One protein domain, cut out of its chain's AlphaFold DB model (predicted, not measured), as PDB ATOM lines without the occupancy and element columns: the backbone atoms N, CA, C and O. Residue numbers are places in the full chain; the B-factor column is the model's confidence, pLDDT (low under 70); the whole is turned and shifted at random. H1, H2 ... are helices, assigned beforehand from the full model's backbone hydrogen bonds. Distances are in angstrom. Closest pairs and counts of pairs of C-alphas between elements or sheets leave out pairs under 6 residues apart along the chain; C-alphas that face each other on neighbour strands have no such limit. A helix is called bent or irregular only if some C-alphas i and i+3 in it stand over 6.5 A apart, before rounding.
ATOM      1  N   ASP A   2     178.408 120.274 225.561       64.94
ATOM      2  CA  ASP A   2     178.693 120.062 224.140       64.94
ATOM      3  C   ASP A   2     179.345 121.337 223.609       64.94
ATOM      4  O   ASP A   2     178.670 122.303 223.261       64.94
ATOM      5  N   ILE A   3     180.678 121.378 223.665       74.12
ATOM      6  CA  ILE A   3     181.456 122.434 223.019       74.12
ATOM      7  C   ILE A   3     181.542 122.070 221.542       74.12
ATOM      8  O   ILE A   3     182.109 121.040 221.179       74.12
ATOM      9  N   ASP A   4     180.993 122.929 220.694       80.81
ATOM     10  CA  ASP A   4     181.179 122.846 219.252       80.81
ATOM     11  C   ASP A   4     182.606 123.302 218.911       80.81
ATOM     12  O   ASP A   4     182.898 124.491 218.759       80.81
ATOM     13  N   TYR A   5     183.530 122.340 218.858       82.19
ATOM     14  CA  TYR A   5     184.942 122.597 218.578       82.19
ATOM     15  C   TYR A   5     185.162 123.263 217.217       82.19
ATOM     16  O   TYR A   5     186.086 124.064 217.082       82.19
ATOM     17  N   SER A   6     184.321 122.974 216.220       81.75
ATOM     18  CA  SER A   6     184.410 123.594 214.896       81.75
ATOM     19  C   SER A   6     184.124 125.090 214.978       81.75
ATOM     20  O   SER A   6     184.892 125.893 214.446       81.75
ATOM     21  N   ARG A   7     183.084 125.473 215.724       81.62
ATOM     22  CA  ARG A   7     182.756 126.876 216.000       81.62
ATOM     23  C   ARG A   7     183.887 127.607 216.722       81.62
ATOM     24  O   ARG A   7     184.281 128.689 216.294       81.62
ATOM     25  N   GLU A   8     184.433 127.019 217.784       83.62
ATOM     26  CA  GLU A   8     185.505 127.647 218.573       83.62
ATOM     27  C   GLU A   8     186.790 127.840 217.747       83.62
ATOM     28  O   GLU A   8     187.428 128.893 217.797       83.62
ATOM     29  N   ILE A   9     187.141 126.855 216.913       84.75
ATOM     30  CA  ILE A   9     188.271 126.943 215.982       84.75
ATOM     31  C   ILE A   9     188.058 128.082 214.972       84.75
ATOM     32  O   ILE A   9     188.980 128.870 214.744       84.75
ATOM     33  N   CYS A  10     186.856 128.222 214.401       84.12
ATOM     34  CA  CYS A  10     186.534 129.322 213.487       84.12
ATOM     35  C   CYS A  10     186.715 130.694 214.151       84.12
ATOM     36  O   CYS A  10     187.400 131.549 213.588       84.12
ATOM     37  N   ILE A  11     186.203 130.882 215.371       83.06
ATOM     38  CA  ILE A  11     186.344 132.136 216.130       83.06
ATOM     39  C   ILE A  11     187.827 132.478 216.364       83.06
ATOM     40  O   ILE A  11     188.252 133.625 216.185       83.06
ATOM     41  N   GLN A  12     188.651 131.484 216.709       85.81
ATOM     42  CA  GLN A  12     190.092 131.694 216.885       85.81
ATOM     43  C   GLN A  12     190.806 132.041 215.574       85.81
ATOM     44  O   GLN A  12     191.696 132.899 215.567       85.81
ATOM     45  N   HIS A  13     190.433 131.410 214.459       87.31
ATOM     46  CA  HIS A  13     190.984 131.742 213.145       87.31
ATOM     47  C   HIS A  13     190.597 133.151 212.699       87.31
ATOM     48  O   HIS A  13     191.469 133.875 212.216       87.31
ATOM     49  N   GLU A  14     189.353 133.574 212.923       88.88
ATOM     50  CA  GLU A  14     188.913 134.947 212.659       88.88
ATOM     51  C   GLU A  14     189.771 135.965 213.416       88.88
ATOM     52  O   GLU A  14     190.291 136.911 212.821       88.88
ATOM     53  N   ALA A  15     189.991 135.745 214.716       87.12
ATOM     54  CA  ALA A  15     190.823 136.623 215.535       87.12
ATOM     55  C   ALA A  15     192.278 136.695 215.034       87.12
ATOM     56  O   ALA A  15     192.844 137.788 214.951       87.12
ATOM     57  N   ARG A  16     192.871 135.555 214.646       89.94
ATOM     58  CA  ARG A  16     194.241 135.493 214.099       89.94
ATOM     59  C   ARG A  16     194.357 136.170 212.734       89.94
ATOM     60  O   ARG A  16     195.334 136.873 212.479       89.94
ATOM     61  N   ILE A  17     193.372 135.979 211.857       91.38
ATOM     62  CA  ILE A  17     193.314 136.651 210.553       91.38
ATOM     63  C   ILE A  17     193.290 138.165 210.754       91.38
ATOM     64  O   ILE A  17     194.096 138.872 210.150       91.38
ATOM     65  N   VAL A  18     192.435 138.663 211.650       90.50
ATOM     66  CA  VAL A  18     192.363 140.097 211.954       90.50
ATOM     67  C   VAL A  18     193.683 140.610 212.531       90.50
ATOM     68  O   VAL A  18     194.157 141.653 212.091       90.50
ATOM     69  N   SER A  19     194.308 139.907 213.481       90.44
ATOM     70  CA  SER A  19     195.542 140.393 214.115       90.44
ATOM     71  C   SER A  19     196.742 140.421 213.169       90.44
ATOM     72  O   SER A  19     197.591 141.302 213.293       90.44
ATOM     73  N   HIS A  20     196.828 139.471 212.235       90.81
ATOM     74  CA  HIS A  20     197.979 139.343 211.341       90.81
ATOM     75  C   HIS A  20     197.779 140.036 209.992       90.81
ATOM     76  O   HIS A  20     198.665 140.764 209.553       90.81
ATOM     77  N   LEU A  21     196.637 139.836 209.328       91.19
ATOM     78  CA  LEU A  21     196.444 140.311 207.955       91.19
ATOM     79  C   LEU A  21     196.033 141.781 207.891       91.19
ATOM     80  O   LEU A  21     196.553 142.506 207.045       91.19
ATOM     81  N   ARG A  22     195.165 142.253 208.793       90.75
ATOM     82  CA  ARG A  22     194.699 143.650 208.794       90.75
ATOM     83  C   ARG A  22     195.836 144.680 208.759       90.75
ATOM     84  O   ARG A  22     195.801 145.523 207.862       90.75
ATOM     85  N   PRO A  23     196.839 144.663 209.667       91.12
ATOM     86  CA  PRO A  23     197.885 145.685 209.652       91.12
ATOM     87  C   PRO A  23     198.736 145.624 208.376       91.12
ATOM     88  O   PRO A  23     199.116 146.668 207.850       91.12
ATOM     89  N   ILE A  24     198.996 144.424 207.845       91.06
ATOM     90  CA  ILE A  24     199.768 144.228 206.610       91.06
ATOM     91  C   ILE A  24     199.010 144.809 205.414       91.06
ATOM     92  O   ILE A  24     199.545 145.658 204.702       91.06
ATOM     93  N   VAL A  25     197.752 144.399 205.225       91.88
ATOM     94  CA  VAL A  25     196.907 144.855 204.113       91.88
ATOM     95  C   VAL A  25     196.723 146.367 204.171       91.88
ATOM     96  O   VAL A  25     196.949 147.038 203.171       91.88
ATOM     97  N   GLN A  26     196.402 146.929 205.339       90.00
ATOM     98  CA  GLN A  26     196.232 148.377 205.479       90.00
ATOM     99  C   GLN A  26     197.532 149.143 205.202       90.00
ATOM    100  O   GLN A  26     197.486 150.195 204.571       90.00
ATOM    101  N   THR A  27     198.689 148.622 205.622       89.06
ATOM    102  CA  THR A  27     199.991 149.254 205.348       89.06
ATOM    103  C   THR A  27     200.280 149.281 203.849       89.06
ATOM    104  O   THR A  27     200.680 150.317 203.322       89.06
ATOM    105  N   ILE A  28     200.023 148.175 203.145       87.38
ATOM    106  CA  ILE A  28     200.204 148.081 201.691       87.38
ATOM    107  C   ILE A  28     199.204 148.993 200.969       87.38
ATOM    108  O   ILE A  28     199.607 149.848 200.183       87.38
ATOM    109  N   CYS A  29     197.907 148.867 201.270       87.62
ATOM    110  CA  CYS A  29     196.844 149.620 200.608       87.62
ATOM    111  C   CYS A  29     196.941 151.133 200.829       87.62
ATOM    112  O   CYS A  29     196.636 151.894 199.913       87.62
ATOM    113  N   ASN A  30     197.382 151.579 202.008       85.06
ATOM    114  CA  ASN A  30     197.600 153.001 202.293       85.06
ATOM    115  C   ASN A  30     198.951 153.508 201.763       85.06
ATOM    116  O   ASN A  30     199.128 154.711 201.590       85.06
ATOM    117  N   GLY A  31     199.903 152.603 201.516       80.88
ATOM    118  CA  GLY A  31     201.208 152.914 200.937       80.88
ATOM    119  C   GLY A  31     201.173 153.161 199.427       80.88
ATOM    120  O   GLY A  31     202.142 153.692 198.876       80.88
ATOM    121  N   PHE A  32     200.074 152.816 198.747       81.44
ATOM    122  CA  PHE A  32     199.924 153.087 197.324       81.44
ATOM    123  C   PHE A  32     199.885 154.588 197.047       81.44
ATOM    124  O   PHE A  32     199.034 155.332 197.536       81.44
ATOM    125  N   LYS A  33     200.809 155.041 196.201       71.69
ATOM    126  CA  LYS A  33     200.770 156.398 195.667       71.69
ATOM    127  C   LYS A  33     199.646 156.475 194.644       71.69
ATOM    128  O   LYS A  33     199.589 155.643 193.745       71.69
ATOM    129  N   LYS A  34     198.799 157.501 194.752       67.19
ATOM    130  CA  LYS A  34     197.801 157.815 193.725       67.19
ATOM    131  C   LYS A  34     198.507 157.992 192.384       67.19
ATOM    132  O   LYS A  34     199.371 158.866 192.255       67.19
ATOM    133  N   ILE A  35     198.136 157.198 191.391       66.19
ATOM    134  CA  ILE A  35     198.736 157.286 190.068       66.19
ATOM    135  C   ILE A  35     197.906 158.285 189.261       66.19
ATOM    136  O   ILE A  35     196.749 158.054 188.937       66.19
ATOM    137  N   THR A  36     198.491 159.441 188.954       55.66
ATOM    138  CA  THR A  36     197.894 160.408 188.022       55.66
ATOM    139  C   THR A  36     198.730 160.393 186.755       55.66
ATOM    140  O   THR A  36     199.754 161.070 186.692       55.66
ATOM    141  N   LEU A  37     198.351 159.580 185.771       54.31
ATOM    142  CA  LEU A  37     199.080 159.518 184.506       54.31
ATOM    143  C   LEU A  37     198.421 160.412 183.465       54.31
ATOM    144  O   LEU A  37     197.230 160.313 183.180       54.31
ATOM    145  N   ARG A  38     199.241 161.287 182.883       51.78
ATOM    146  CA  ARG A  38     198.964 161.897 181.582       51.78
ATOM    147  C   ARG A  38     199.442 160.933 180.494       51.78
ATOM    148  O   ARG A  38     200.409 160.209 180.716       51.78
ATOM    149  N   MET A  39     198.800 160.968 179.327       49.41
ATOM    150  CA  MET A  39     199.146 160.166 178.135       49.41
ATOM    151  C   MET A  39     200.653 160.138 177.814       49.41
ATOM    152  O   MET A  39     201.167 159.125 177.366       49.41
ATOM    153  N   GLU A  40     201.378 161.217 178.107       44.00
ATOM    154  CA  GLU A  40     202.825 161.361 177.879       44.00
ATOM    155  C   GLU A  40     203.710 160.483 178.789       44.00
ATOM    156  O   GLU A  40     204.915 160.418 178.590       44.00
ATOM    157  N   GLN A  41     203.151 159.811 179.801       52.66
ATOM    158  CA  GLN A  41     203.913 159.055 180.807       52.66
ATOM    159  C   GLN A  41     203.823 157.526 180.642       52.66
ATOM    160  O   GLN A  41     204.187 156.785 181.558       52.66
ATOM    161  N   LEU A  42     203.385 157.052 179.469       55.34
ATOM    162  CA  LEU A  42     203.346 155.631 179.082       55.34
ATOM    163  C   LEU A  42     204.725 154.937 179.146       55.34
ATOM    164  O   LEU A  42     204.787 153.715 179.241       55.34
ATOM    165  N   GLU A  43     205.826 155.689 179.177       51.91
ATOM    166  CA  GLU A  43     207.192 155.161 179.331       51.91
ATOM    167  C   GLU A  43     207.441 154.495 180.701       51.91
ATOM    168  O   GLU A  43     208.258 153.583 180.801       51.91
ATOM    169  N   ARG A  44     206.683 154.855 181.753       53.31
ATOM    170  CA  ARG A  44     206.772 154.214 183.087       53.31
ATOM    171  C   ARG A  44     206.005 152.888 183.206       53.31
ATOM    172  O   ARG A  44     205.850 152.347 184.301       53.31
ATOM    173  N   ARG A  45     205.538 152.335 182.083       58.28
ATOM    174  CA  ARG A  45     204.778 151.079 182.006       58.28
ATOM    175  C   ARG A  45     205.503 149.888 182.646       58.28
ATOM    176  O   ARG A  45     204.905 149.183 183.453       58.28
ATOM    177  N   ALA A  46     206.783 149.691 182.328       57.81
ATOM    178  CA  ALA A  46     207.559 148.543 182.810       57.81
ATOM    179  C   ALA A  46     207.833 148.595 184.328       57.81
ATOM    180  O   ALA A  46     207.829 147.570 185.013       57.81
ATOM    181  N   GLU A  47     208.017 149.797 184.877       56.75
ATOM    182  CA  GLU A  47     208.209 150.010 186.317       56.75
ATOM    183  C   GLU A  47     206.923 149.734 187.106       56.75
ATOM    184  O   GLU A  47     206.969 149.242 188.229       56.75
ATOM    185  N   MET A  48     205.762 150.019 186.516       58.31
ATOM    186  CA  MET A  48     204.477 149.817 187.178       58.31
ATOM    187  C   MET A  48     203.990 148.367 187.078       58.31
ATOM    188  O   MET A  48     203.456 147.849 188.052       58.31
ATOM    189  N   GLU A  49     204.213 147.691 185.944       60.84
ATOM    190  CA  GLU A  49     203.914 146.257 185.783       60.84
ATOM    191  C   GLU A  49     204.773 145.374 186.708       60.84
ATOM    192  O   GLU A  49     204.288 144.363 187.205       60.84
ATOM    193  N   SER A  50     206.020 145.766 186.997       57.84
ATOM    194  CA  SER A  50     206.911 145.015 187.900       57.84
ATOM    195  C   SER A  50     206.617 145.203 189.398       57.84
ATOM    196  O   SER A  50     207.094 144.414 190.211       57.84
ATOM    197  N   LEU A  51     205.817 146.210 189.768       60.88
ATOM    198  CA  LEU A  51     205.422 146.523 191.151       60.88
ATOM    199  C   LEU A  51     203.921 146.286 191.419       60.88
ATOM    200  O   LEU A  51     203.413 146.650 192.483       60.88
ATOM    201  N   ASP A  52     203.201 145.700 190.459       70.94
ATOM    202  CA  ASP A  52     201.750 145.546 190.504       70.94
ATOM    203  C   ASP A  52     201.304 144.448 191.488       70.94
ATOM    204  O   ASP A  52     201.250 143.264 191.165       70.94
ATOM    205  N   MET A  53     200.925 144.860 192.698       75.81
ATOM    206  CA  MET A  53     200.332 143.985 193.720       75.81
ATOM    207  C   MET A  53     198.800 143.896 193.626       75.81
ATOM    208  O   MET A  53     198.167 143.285 194.491       75.81
ATOM    209  N   SER A  54     198.176 144.522 192.623       79.56
ATOM    210  CA  SER A  54     196.717 144.664 192.557       79.56
ATOM    211  C   SER A  54     195.997 143.324 192.369       79.56
ATOM    212  O   SER A  54     194.987 143.083 193.027       79.56
ATOM    213  N   SER A  55     196.560 142.418 191.561       82.25
ATOM    214  CA  SER A  55     196.013 141.068 191.351       82.25
ATOM    215  C   SER A  55     196.121 140.222 192.623       82.25
ATOM    216  O   SER A  55     195.133 139.648 193.063       82.25
ATOM    217  N   THR A  56     197.279 140.246 193.292       87.69
ATOM    218  CA  THR A  56     197.501 139.534 194.563       87.69
ATOM    219  C   THR A  56     196.571 140.027 195.673       87.69
ATOM    220  O   THR A  56     196.030 139.234 196.442       87.69
ATOM    221  N   LEU A  57     196.359 141.344 195.775       87.69
ATOM    222  CA  LEU A  57     195.421 141.918 196.743       87.69
ATOM    223  C   LEU A  57     193.971 141.553 196.424       87.69
ATOM    224  O   LEU A  57     193.193 141.317 197.349       87.69
ATOM    225  N   PHE A  58     193.611 141.492 195.143       88.19
ATOM    226  CA  PHE A  58     192.291 141.052 194.711       88.19
ATOM    227  C   PHE A  58     192.054 139.571 195.036       88.19
ATOM    228  O   PHE A  58     191.030 139.233 195.626       88.19
ATOM    229  N   GLU A  59     193.021 138.694 194.762       90.56
ATOM    230  CA  GLU A  59     192.960 137.280 195.150       90.56
ATOM    231  C   GLU A  59     192.816 137.113 196.666       90.56
ATOM    232  O   GLU A  59     191.943 136.374 197.126       90.56
ATOM    233  N   LEU A  60     193.603 137.848 197.460       92.38
ATOM    234  CA  LEU A  60     193.487 137.825 198.918       92.38
ATOM    235  C   LEU A  60     192.100 138.286 199.387       92.38
ATOM    236  O   LEU A  60     191.533 137.684 200.299       92.38
ATOM    237  N   PHE A  61     191.532 139.320 198.760       93.12
ATOM    238  CA  PHE A  61     190.169 139.767 199.043       93.12
ATOM    239  C   PHE A  61     189.145 138.653 198.771       93.12
ATOM    240  O   PHE A  61     188.289 138.395 199.619       93.12
ATOM    241  N   LEU A  62     189.251 137.956 197.635       91.44
ATOM    242  CA  LEU A  62     188.359 136.842 197.294       91.44
ATOM    243  C   LEU A  62     188.512 135.659 198.259       91.44
ATOM    244  O   LEU A  62     187.509 135.069 198.658       91.44
ATOM    245  N   ILE A  63     189.738 135.346 198.690       93.00
ATOM    246  CA  ILE A  63     190.000 134.297 199.689       93.00
ATOM    247  C   ILE A  63     189.348 134.652 201.029       93.00
ATOM    248  O   ILE A  63     188.709 133.797 201.637       93.00
ATOM    249  N   LEU A  64     189.463 135.904 201.487       91.12
ATOM    250  CA  LEU A  64     188.830 136.354 202.732       91.12
ATOM    251  C   LEU A  64     187.300 136.361 202.635       91.12
ATOM    252  O   LEU A  64     186.622 135.960 203.582       91.12
ATOM    253  N   LYS A  65     186.756 136.751 201.479       90.38
ATOM    254  CA  LYS A  65     185.321 136.672 201.184       90.38
ATOM    255  C   LYS A  65     184.820 135.228 201.244       90.38
ATOM    256  O   LYS A  65     183.816 134.966 201.900       90.38
ATOM    257  N   LEU A  66     185.531 134.295 200.608       90.50
ATOM    258  CA  LEU A  66     185.205 132.869 200.647       90.50
ATOM    259  C   LEU A  66     185.320 132.311 202.069       90.50
ATOM    260  O   LEU A  66     184.436 131.581 202.504       90.50
ATOM    261  N   PHE A  67     186.377 132.673 202.800       89.62
ATOM    262  CA  PHE A  67     186.566 132.262 204.190       89.62
ATOM    263  C   PHE A  67     185.357 132.651 205.046       89.62
ATOM    264  O   PHE A  67     184.782 131.781 205.692       89.62
ATOM    265  N   LEU A  68     184.920 133.912 204.979       87.19
ATOM    266  CA  LEU A  68     183.742 134.392 205.708       87.19
ATOM    267  C   LEU A  68     182.453 133.674 205.305       87.19
ATOM    268  O   LEU A  68     181.672 133.298 206.169       87.19
ATOM    269  N   GLN A  69     182.235 133.447 204.008       86.12
ATOM    270  CA  GLN A  69     181.062 132.702 203.533       86.12
ATOM    271  C   GLN A  69     181.025 131.269 204.078       86.12
ATOM    272  O   GLN A  69     179.956 130.757 204.397       86.12
ATOM    273  N   GLN A  70     182.183 130.614 204.190       85.38
ATOM    274  CA  GLN A  70     182.273 129.268 204.751       85.38
ATOM    275  C   GLN A  70     182.102 129.282 206.274       85.38
ATOM    276  O   GLN A  70     181.382 128.437 206.805       85.38
ATOM    277  N   THR A  71     182.709 130.241 206.989       84.50
ATOM    278  CA  THR A  71     182.579 130.315 208.451       84.50
ATOM    279  C   THR A  71     181.176 130.707 208.900       84.50
ATOM    280  O   THR A  71     180.743 130.212 209.937       84.50
ATOM    281  N   ASP A  72     180.426 131.488 208.120       83.31
ATOM    282  CA  ASP A  72     179.029 131.857 208.415       83.31
ATOM    283  C   ASP A  72     178.121 130.623 208.586       83.31
ATOM    284  O   ASP A  72     177.301 130.549 209.504       83.31
ATOM    285  N   THR A  73     178.354 129.568 207.795       79.81
ATOM    286  CA  THR A  73     177.595 128.305 207.899       79.81
ATOM    287  C   THR A  73     177.884 127.503 209.177       79.81
ATOM    288  O   THR A  73     177.051 126.702 209.608       79.81
ATOM    289  N   VAL A  74     179.049 127.728 209.797       76.81
ATOM    290  CA  VAL A  74     179.572 126.952 210.936       76.81
ATOM    291  C   VAL A  74     179.410 127.703 212.259       76.81
ATOM    292  O   VAL A  74     179.057 127.108 213.276       76.81
ATOM    293  N   VAL A  75     179.669 129.012 212.266       72.50
ATOM    294  CA  VAL A  75     179.807 129.802 213.495       72.50
ATOM    295  C   VAL A  75     178.450 130.046 214.166       72.50
ATOM    296  O   VAL A  75     178.373 129.972 215.391       72.50
ATOM    297  N   GLN A  76     177.370 130.257 213.397       67.81
ATOM    298  CA  GLN A  76     175.980 130.420 213.884       67.81
ATOM    299  C   GLN A  76     175.813 131.413 215.067       67.81
ATOM    300  O   GLN A  76     174.819 131.373 215.796       67.81
ATOM    301  N   CYS A  77     176.785 132.304 215.276       69.12
ATOM    302  CA  CYS A  77     176.818 133.377 216.269       69.12
ATOM    303  C   CYS A  77     177.472 134.625 215.655       69.12
ATOM    304  O   CYS A  77     177.945 134.585 214.524       69.12
ATOM    305  N   ALA A  78     177.496 135.746 216.382       71.94
ATOM    306  CA  ALA A  78     178.099 136.975 215.869       71.94
ATOM    307  C   ALA A  78     179.600 136.779 215.580       71.94
ATOM    308  O   ALA A  78     180.371 136.460 216.486       71.94
ATOM    309  N   HIS A  79     179.993 136.984 214.322       81.31
ATOM    310  CA  HIS A  79     181.388 137.003 213.878       81.31
ATOM    311  C   HIS A  79     182.192 138.126 214.542       81.31
ATOM    312  O   HIS A  79     181.633 139.103 215.056       81.31
ATOM    313  N   ASN A  80     183.523 138.039 214.471       79.56
ATOM    314  CA  ASN A  80     184.383 139.144 214.888       79.56
ATOM    315  C   ASN A  80     184.048 140.421 214.077       79.56
ATOM    316  O   ASN A  80     184.171 140.414 212.852       79.56
ATOM    317  N   PRO A  81     183.687 141.551 214.711       80.25
ATOM    318  CA  PRO A  81     183.208 142.737 213.994       80.25
ATOM    319  C   PRO A  81     184.237 143.297 213.005       80.25
ATOM    320  O   PRO A  81     183.877 143.831 211.960       80.25
ATOM    321  N   TYR A  82     185.532 143.128 213.287       82.00
ATOM    322  CA  TYR A  82     186.591 143.604 212.404       82.00
ATOM    323  C   TYR A  82     186.777 142.738 211.158       82.00
ATOM    324  O   TYR A  82     187.261 143.261 210.156       82.00
ATOM    325  N   ILE A  83     186.425 141.446 211.210       85.81
ATOM    326  CA  ILE A  83     186.505 140.569 210.035       85.81
ATOM    327  C   ILE A  83     185.277 140.720 209.139       85.81
ATOM    328  O   ILE A  83     185.414 140.646 207.927       85.81
ATOM    329  N   VAL A  84     184.110 141.051 209.699       84.38
ATOM    330  CA  VAL A  84     182.894 141.357 208.921       84.38
ATOM    331  C   VAL A  84     183.113 142.567 208.002       84.38
ATOM    332  O   VAL A  84     182.700 142.566 206.843       84.38
ATOM    333  N   GLU A  85     183.842 143.579 208.476       86.94
ATOM    334  CA  GLU A  85     184.171 144.784 207.704       86.94
ATOM    335  C   GLU A  85     185.560 144.736 207.034       86.94
ATOM    336  O   GLU A  85     186.152 145.778 206.742       86.94
ATOM    337  N   PHE A  86     186.098 143.542 206.746       91.44
ATOM    338  CA  PHE A  86     187.446 143.400 206.170       91.44
ATOM    339  C   PHE A  86     187.637 144.156 204.844       91.44
ATOM    340  O   PHE A  86     188.753 144.565 204.524       91.44
ATOM    341  N   HIS A  87     186.559 144.386 204.084       90.25
ATOM    342  CA  HIS A  87     186.579 145.159 202.841       90.25
ATOM    343  C   HIS A  87     187.212 146.547 203.030       90.25
ATOM    344  O   HIS A  87     187.964 147.002 202.169       90.25
ATOM    345  N   GLN A  88     187.023 147.184 204.192       91.06
ATOM    346  CA  GLN A  88     187.621 148.485 204.500       91.06
ATOM    347  C   GLN A  88     189.156 148.460 204.443       91.06
ATOM    348  O   GLN A  88     189.777 149.478 204.135       91.06
ATOM    349  N   TRP A  89     189.785 147.307 204.700       93.06
ATOM    350  CA  TRP A  89     191.243 147.162 204.647       93.06
ATOM    351  C   TRP A  89     191.768 147.316 203.214       93.06
ATOM    352  O   TRP A  89     192.874 147.810 203.017       93.06
ATOM    353  N   PHE A  90     190.950 146.950 202.222       92.88
ATOM    354  CA  PHE A  90     191.305 146.901 200.803       92.88
ATOM    355  C   PHE A  90     190.930 148.165 200.027       92.88
ATOM    356  O   PHE A  90     191.240 148.263 198.841       92.88
ATOM    357  N   ARG A  91     190.302 149.160 200.666       89.19
ATOM    358  CA  ARG A  91     189.814 150.372 199.987       89.19
ATOM    359  C   ARG A  91     190.890 151.066 199.142       89.19
ATOM    360  O   ARG A  91     190.645 151.389 197.982       89.19
ATOM    361  N   GLY A  92     192.082 151.276 199.707       86.31
ATOM    362  CA  GLY A  92     193.217 151.862 198.981       86.31
ATOM    363  C   GLY A  92     193.717 150.971 197.837       86.31
ATOM    364  O   GLY A  92     194.078 151.472 196.775       86.31
ATOM    365  N   GLY A  93     193.645 149.649 198.014       87.88
ATOM    366  CA  GLY A  93     193.982 148.665 196.986       87.88
ATOM    367  C   GLY A  93     193.030 148.689 195.791       87.88
ATOM    368  O   GLY A  93     193.498 148.634 194.661       87.88
ATOM    369  N   ILE A  94     191.721 148.851 196.008       88.69
ATOM    370  CA  ILE A  94     190.743 148.966 194.910       88.69
ATOM    371  C   ILE A  94     190.935 150.271 194.132       88.69
ATOM    372  O   ILE A  94     190.904 150.267 192.904       88.69
ATOM    373  N   VAL A  95     191.200 151.388 194.817       86.12
ATOM    374  CA  VAL A  95     191.527 152.656 194.141       86.12
ATOM    375  C   VAL A  95     192.775 152.503 193.267       86.12
ATOM    376  O   VAL A  95     192.759 152.939 192.118       86.12
ATOM    377  N   TYR A  96     193.816 151.848 193.786       84.88
ATOM    378  CA  TYR A  96     195.039 151.555 193.040       84.88
ATOM    379  C   TYR A  96     194.799 150.586 191.872       84.88
ATOM    380  O   TYR A  96     195.304 150.817 190.779       84.88
ATOM    381  N   TYR A  97     193.978 149.546 192.053       86.50
ATOM    382  CA  TYR A  97     193.582 148.645 190.968       86.50
ATOM    383  C   TYR A  97     192.927 149.420 189.821       86.50
ATOM    384  O   TYR A  97     193.287 149.216 188.668       86.50
ATOM    385  N   LEU A  98     192.013 150.349 190.125       85.88
ATOM    386  CA  LEU A  98     191.361 151.175 189.104       85.88
ATOM    387  C   LEU A  98     192.328 152.141 188.414       85.88
ATOM    388  O   LEU A  98     192.212 152.347 187.208       85.88
ATOM    389  N   ASP A  99     193.304 152.688 189.147       81.38
ATOM    390  CA  ASP A  99     194.405 153.444 188.544       81.38
ATOM    391  C   ASP A  99     195.144 152.566 187.514       81.38
ATOM    392  O   ASP A  99     195.225 152.925 186.339       81.38
ATOM    393  N   VAL A 100     195.625 151.389 187.933       80.56
ATOM    394  CA  VAL A 100     196.361 150.427 187.090       80.56
ATOM    395  C   VAL A 100     195.526 149.958 185.896       80.56
ATOM    396  O   VAL A 100     196.032 149.905 184.772       80.56
ATOM    397  N   PHE A 101     194.244 149.664 186.109       83.88
ATOM    398  CA  PHE A 101     193.301 149.241 185.078       83.88
ATOM    399  C   PHE A 101     193.143 150.296 183.980       83.88
ATOM    400  O   PHE A 101     193.258 149.958 182.801       83.88
ATOM    401  N   ALA A 102     192.933 151.568 184.337       81.56
ATOM    402  CA  ALA A 102     192.780 152.648 183.360       81.56
ATOM    403  C   ALA A 102     194.025 152.781 182.462       81.56
ATOM    404  O   ALA A 102     193.920 152.962 181.249       81.56
ATOM    405  N   ILE A 103     195.215 152.614 183.043       77.62
ATOM    406  CA  ILE A 103     196.497 152.731 182.335       77.62
ATOM    407  C   ILE A 103     196.723 151.542 181.406       77.62
ATOM    408  O   ILE A 103     197.075 151.730 180.240       77.62
ATOM    409  N   LYS A 104     196.492 150.319 181.903       79.50
ATOM    410  CA  LYS A 104     196.577 149.094 181.097       79.50
ATOM    411  C   LYS A 104     195.585 149.138 179.937       79.50
ATOM    412  O   LYS A 104     195.964 148.817 178.816       79.50
ATOM    413  N   THR A 105     194.362 149.607 180.188       83.50
ATOM    414  CA  THR A 105     193.308 149.784 179.178       83.50
ATOM    415  C   THR A 105     193.760 150.729 178.069       83.50
ATOM    416  O   THR A 105     193.776 150.343 176.902       83.50
ATOM    417  N   ILE A 106     194.220 151.934 178.421       80.75
ATOM    418  CA  ILE A 106     194.717 152.910 177.443       80.75
ATOM    419  C   ILE A 106     195.907 152.352 176.655       80.75
ATOM    420  O   ILE A 106     195.924 152.446 175.429       80.75
ATOM    421  N   SER A 107     196.889 151.752 177.333       79.94
ATOM    422  CA  SER A 107     198.072 151.186 176.673       79.94
ATOM    423  C   SER A 107     197.696 150.076 175.696       79.94
ATOM    424  O   SER A 107     198.224 150.041 174.589       79.94
ATOM    425  N   ARG A 108     196.775 149.186 176.085       83.06
ATOM    426  CA  ARG A 108     196.292 148.100 175.229       83.06
ATOM    427  C   ARG A 108     195.606 148.657 173.987       83.06
ATOM    428  O   ARG A 108     195.893 148.202 172.887       83.06
ATOM    429  N   VAL A 109     194.760 149.671 174.159       84.44
ATOM    430  CA  VAL A 109     194.077 150.339 173.045       84.44
ATOM    431  C   VAL A 109     195.068 151.000 172.091       84.44
ATOM    432  O   VAL A 109     194.912 150.846 170.885       84.44
ATOM    433  N   VAL A 110     196.106 151.678 172.594       83.00
ATOM    434  CA  VAL A 110     197.164 152.264 171.748       83.00
ATOM    435  C   VAL A 110     197.863 151.187 170.915       83.00
ATOM    436  O   VAL A 110     197.965 151.347 169.703       83.00
ATOM    437  N   THR A 111     198.275 150.073 171.525       83.69
ATOM    438  CA  THR A 111     198.953 148.981 170.804       83.69
ATOM    439  C   THR A 111     198.069 148.375 169.716       83.69
ATOM    440  O   THR A 111     198.497 148.223 168.578       83.69
ATOM    441  N   VAL A 112     196.808 148.070 170.031       83.88
ATOM    442  CA  VAL A 112     195.902 147.444 169.056       83.88
ATOM    443  C   VAL A 112     195.506 148.429 167.942       83.88
ATOM    444  O   VAL A 112     195.278 148.028 166.803       83.88
ATOM    445  N   LEU A 113     195.456 149.732 168.236       85.06
ATOM    446  CA  LEU A 113     195.228 150.779 167.237       85.06
ATOM    447  C   LEU A 113     196.358 150.891 166.209       85.06
ATOM    448  O   LEU A 113     196.085 151.240 165.058       85.06
ATOM    449  N   GLU A 114     197.611 150.652 166.600       80.06
ATOM    450  CA  GLU A 114     198.757 150.705 165.683       80.06
ATOM    451  C   GLU A 114     198.617 149.647 164.581       80.06
ATOM    452  O   GLU A 114     198.745 149.974 163.398       80.06
ATOM    453  N   GLU A 115     198.214 148.433 164.960       79.44
ATOM    454  CA  GLU A 115     198.036 147.273 164.075       79.44
ATOM    455  C   GLU A 115     196.710 147.277 163.283       79.44
ATOM    456  O   GLU A 115     196.518 146.459 162.385       79.44
ATOM    457  N   ASP A 116     195.776 148.186 163.587       82.06
ATOM    458  CA  ASP A 116     194.450 148.197 162.959       82.06
ATOM    459  C   ASP A 116     194.441 148.849 161.565       82.06
ATOM    460  O   ASP A 116     194.475 150.074 161.426       82.06
TER     461      ASP A 116
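AT A GLANCE: This is residues 2 to 116 of the 632 residues of an uncharacterized protein of Anopheles maculatus (UniProt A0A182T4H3). Three long helices, H1, H3 and H5, make a long, loose rod: H3 runs back past H1, and H5 then turns again, beginning beside H1b and H3 in the middle and reaching the far end, where residues 108 to 116 stick out. The small helix H2 lies in that far half, near H5, and the short H4 packs on H1a before H5 begins. The printed part has 115 residues, with five named helices in the order H1, H2, H3, H4, H5 and no named strand; the class is all helix. It is loose, with a radius of gyration of the C-alphas of 19.2 A, and spans 69 by 29 by 19 A.

IN THESE COORDINATES: H1, residues 5 to 31, begins at C-alpha 5 (184.942, 122.597, 218.578). By its hydrogen bonds it was assigned as one helix, but it is bent, with C-alphas 20 and 23 6.6 A apart; its arms are H1a, residues 5 to 20, 22.4 A long, and H1b, residues 23 to 31, 11.8 A long. H2 is residues 39 to 49 and is irregular, with C-alphas 40 and 43 7.7 A apart. H3, residues 54 to 75, is 30.7 A long and ends at C-alpha 75 (179.807, 129.802, 213.495). H4 is residues 81 to 84. H5, residues 86 to 115, is 43.6 A long and ends at C-alpha 115 (198.036, 147.273, 164.075); it is irregular, with C-alphas 89 and 92 7.6 A apart, and has a kink of 42 degrees near residue 93.

HOW THE PARTS SIT: H1 is the hub, touching 3 other helices. H1a and H1b stand at a tilt of 37 degrees, only just steep. H1a, with residues 6 to 11 alone, touches residues 71 to 75 of H3 at a shallow tilt of 28 degrees, opposite ways; the closest C-alphas, of Arg 7 and Val 75, are 4.9 A apart. H1a also touches H4, the closest C-alphas, of Val 18 and Ile 83, being 6.2 A apart. H1b touches residues 89 to 93 of H5 at a steep tilt of 44 degrees, the same way; the closest C-alphas, of Cys 29 and Gly 92, are 4.6 A apart. H3 touches H5 at a steep tilt of 41 degrees, opposite ways, with the C-alphas of Ser 54 and Tyr 97 closest at 5.3 A. H2 and H5 are close but not clearly touching, at 7.3 A between the closest C-alphas, of Leu 42 and Ser 107. H1a and H5 are only just apart, the closest at 8.3 A. The helix packing is mostly crossed, only just: 1 of 3 touching pairs with a tilt is at a shallow tilt. In H1a and H1b every O i to N i+4 pair is within hydrogen-bond range; the counts are 16 of 18 in H3, 21 of 26 in H5 and 2 of 7 in H2, which has 4 of 8 O i to N i+3 pairs within range, and H4 is too short for an O i to N i+4 pair.

THE WHOLE: The two C-alphas farthest apart, of Asp 2 and Asp 116, are 69.2 A apart. The printed part has no cut and no long link. The mean pLDDT of the printed part is 80.1; residue 2, residues 34 to 51, of which 39 to 49 belong to H2, and residues 76 to 77 are under 70.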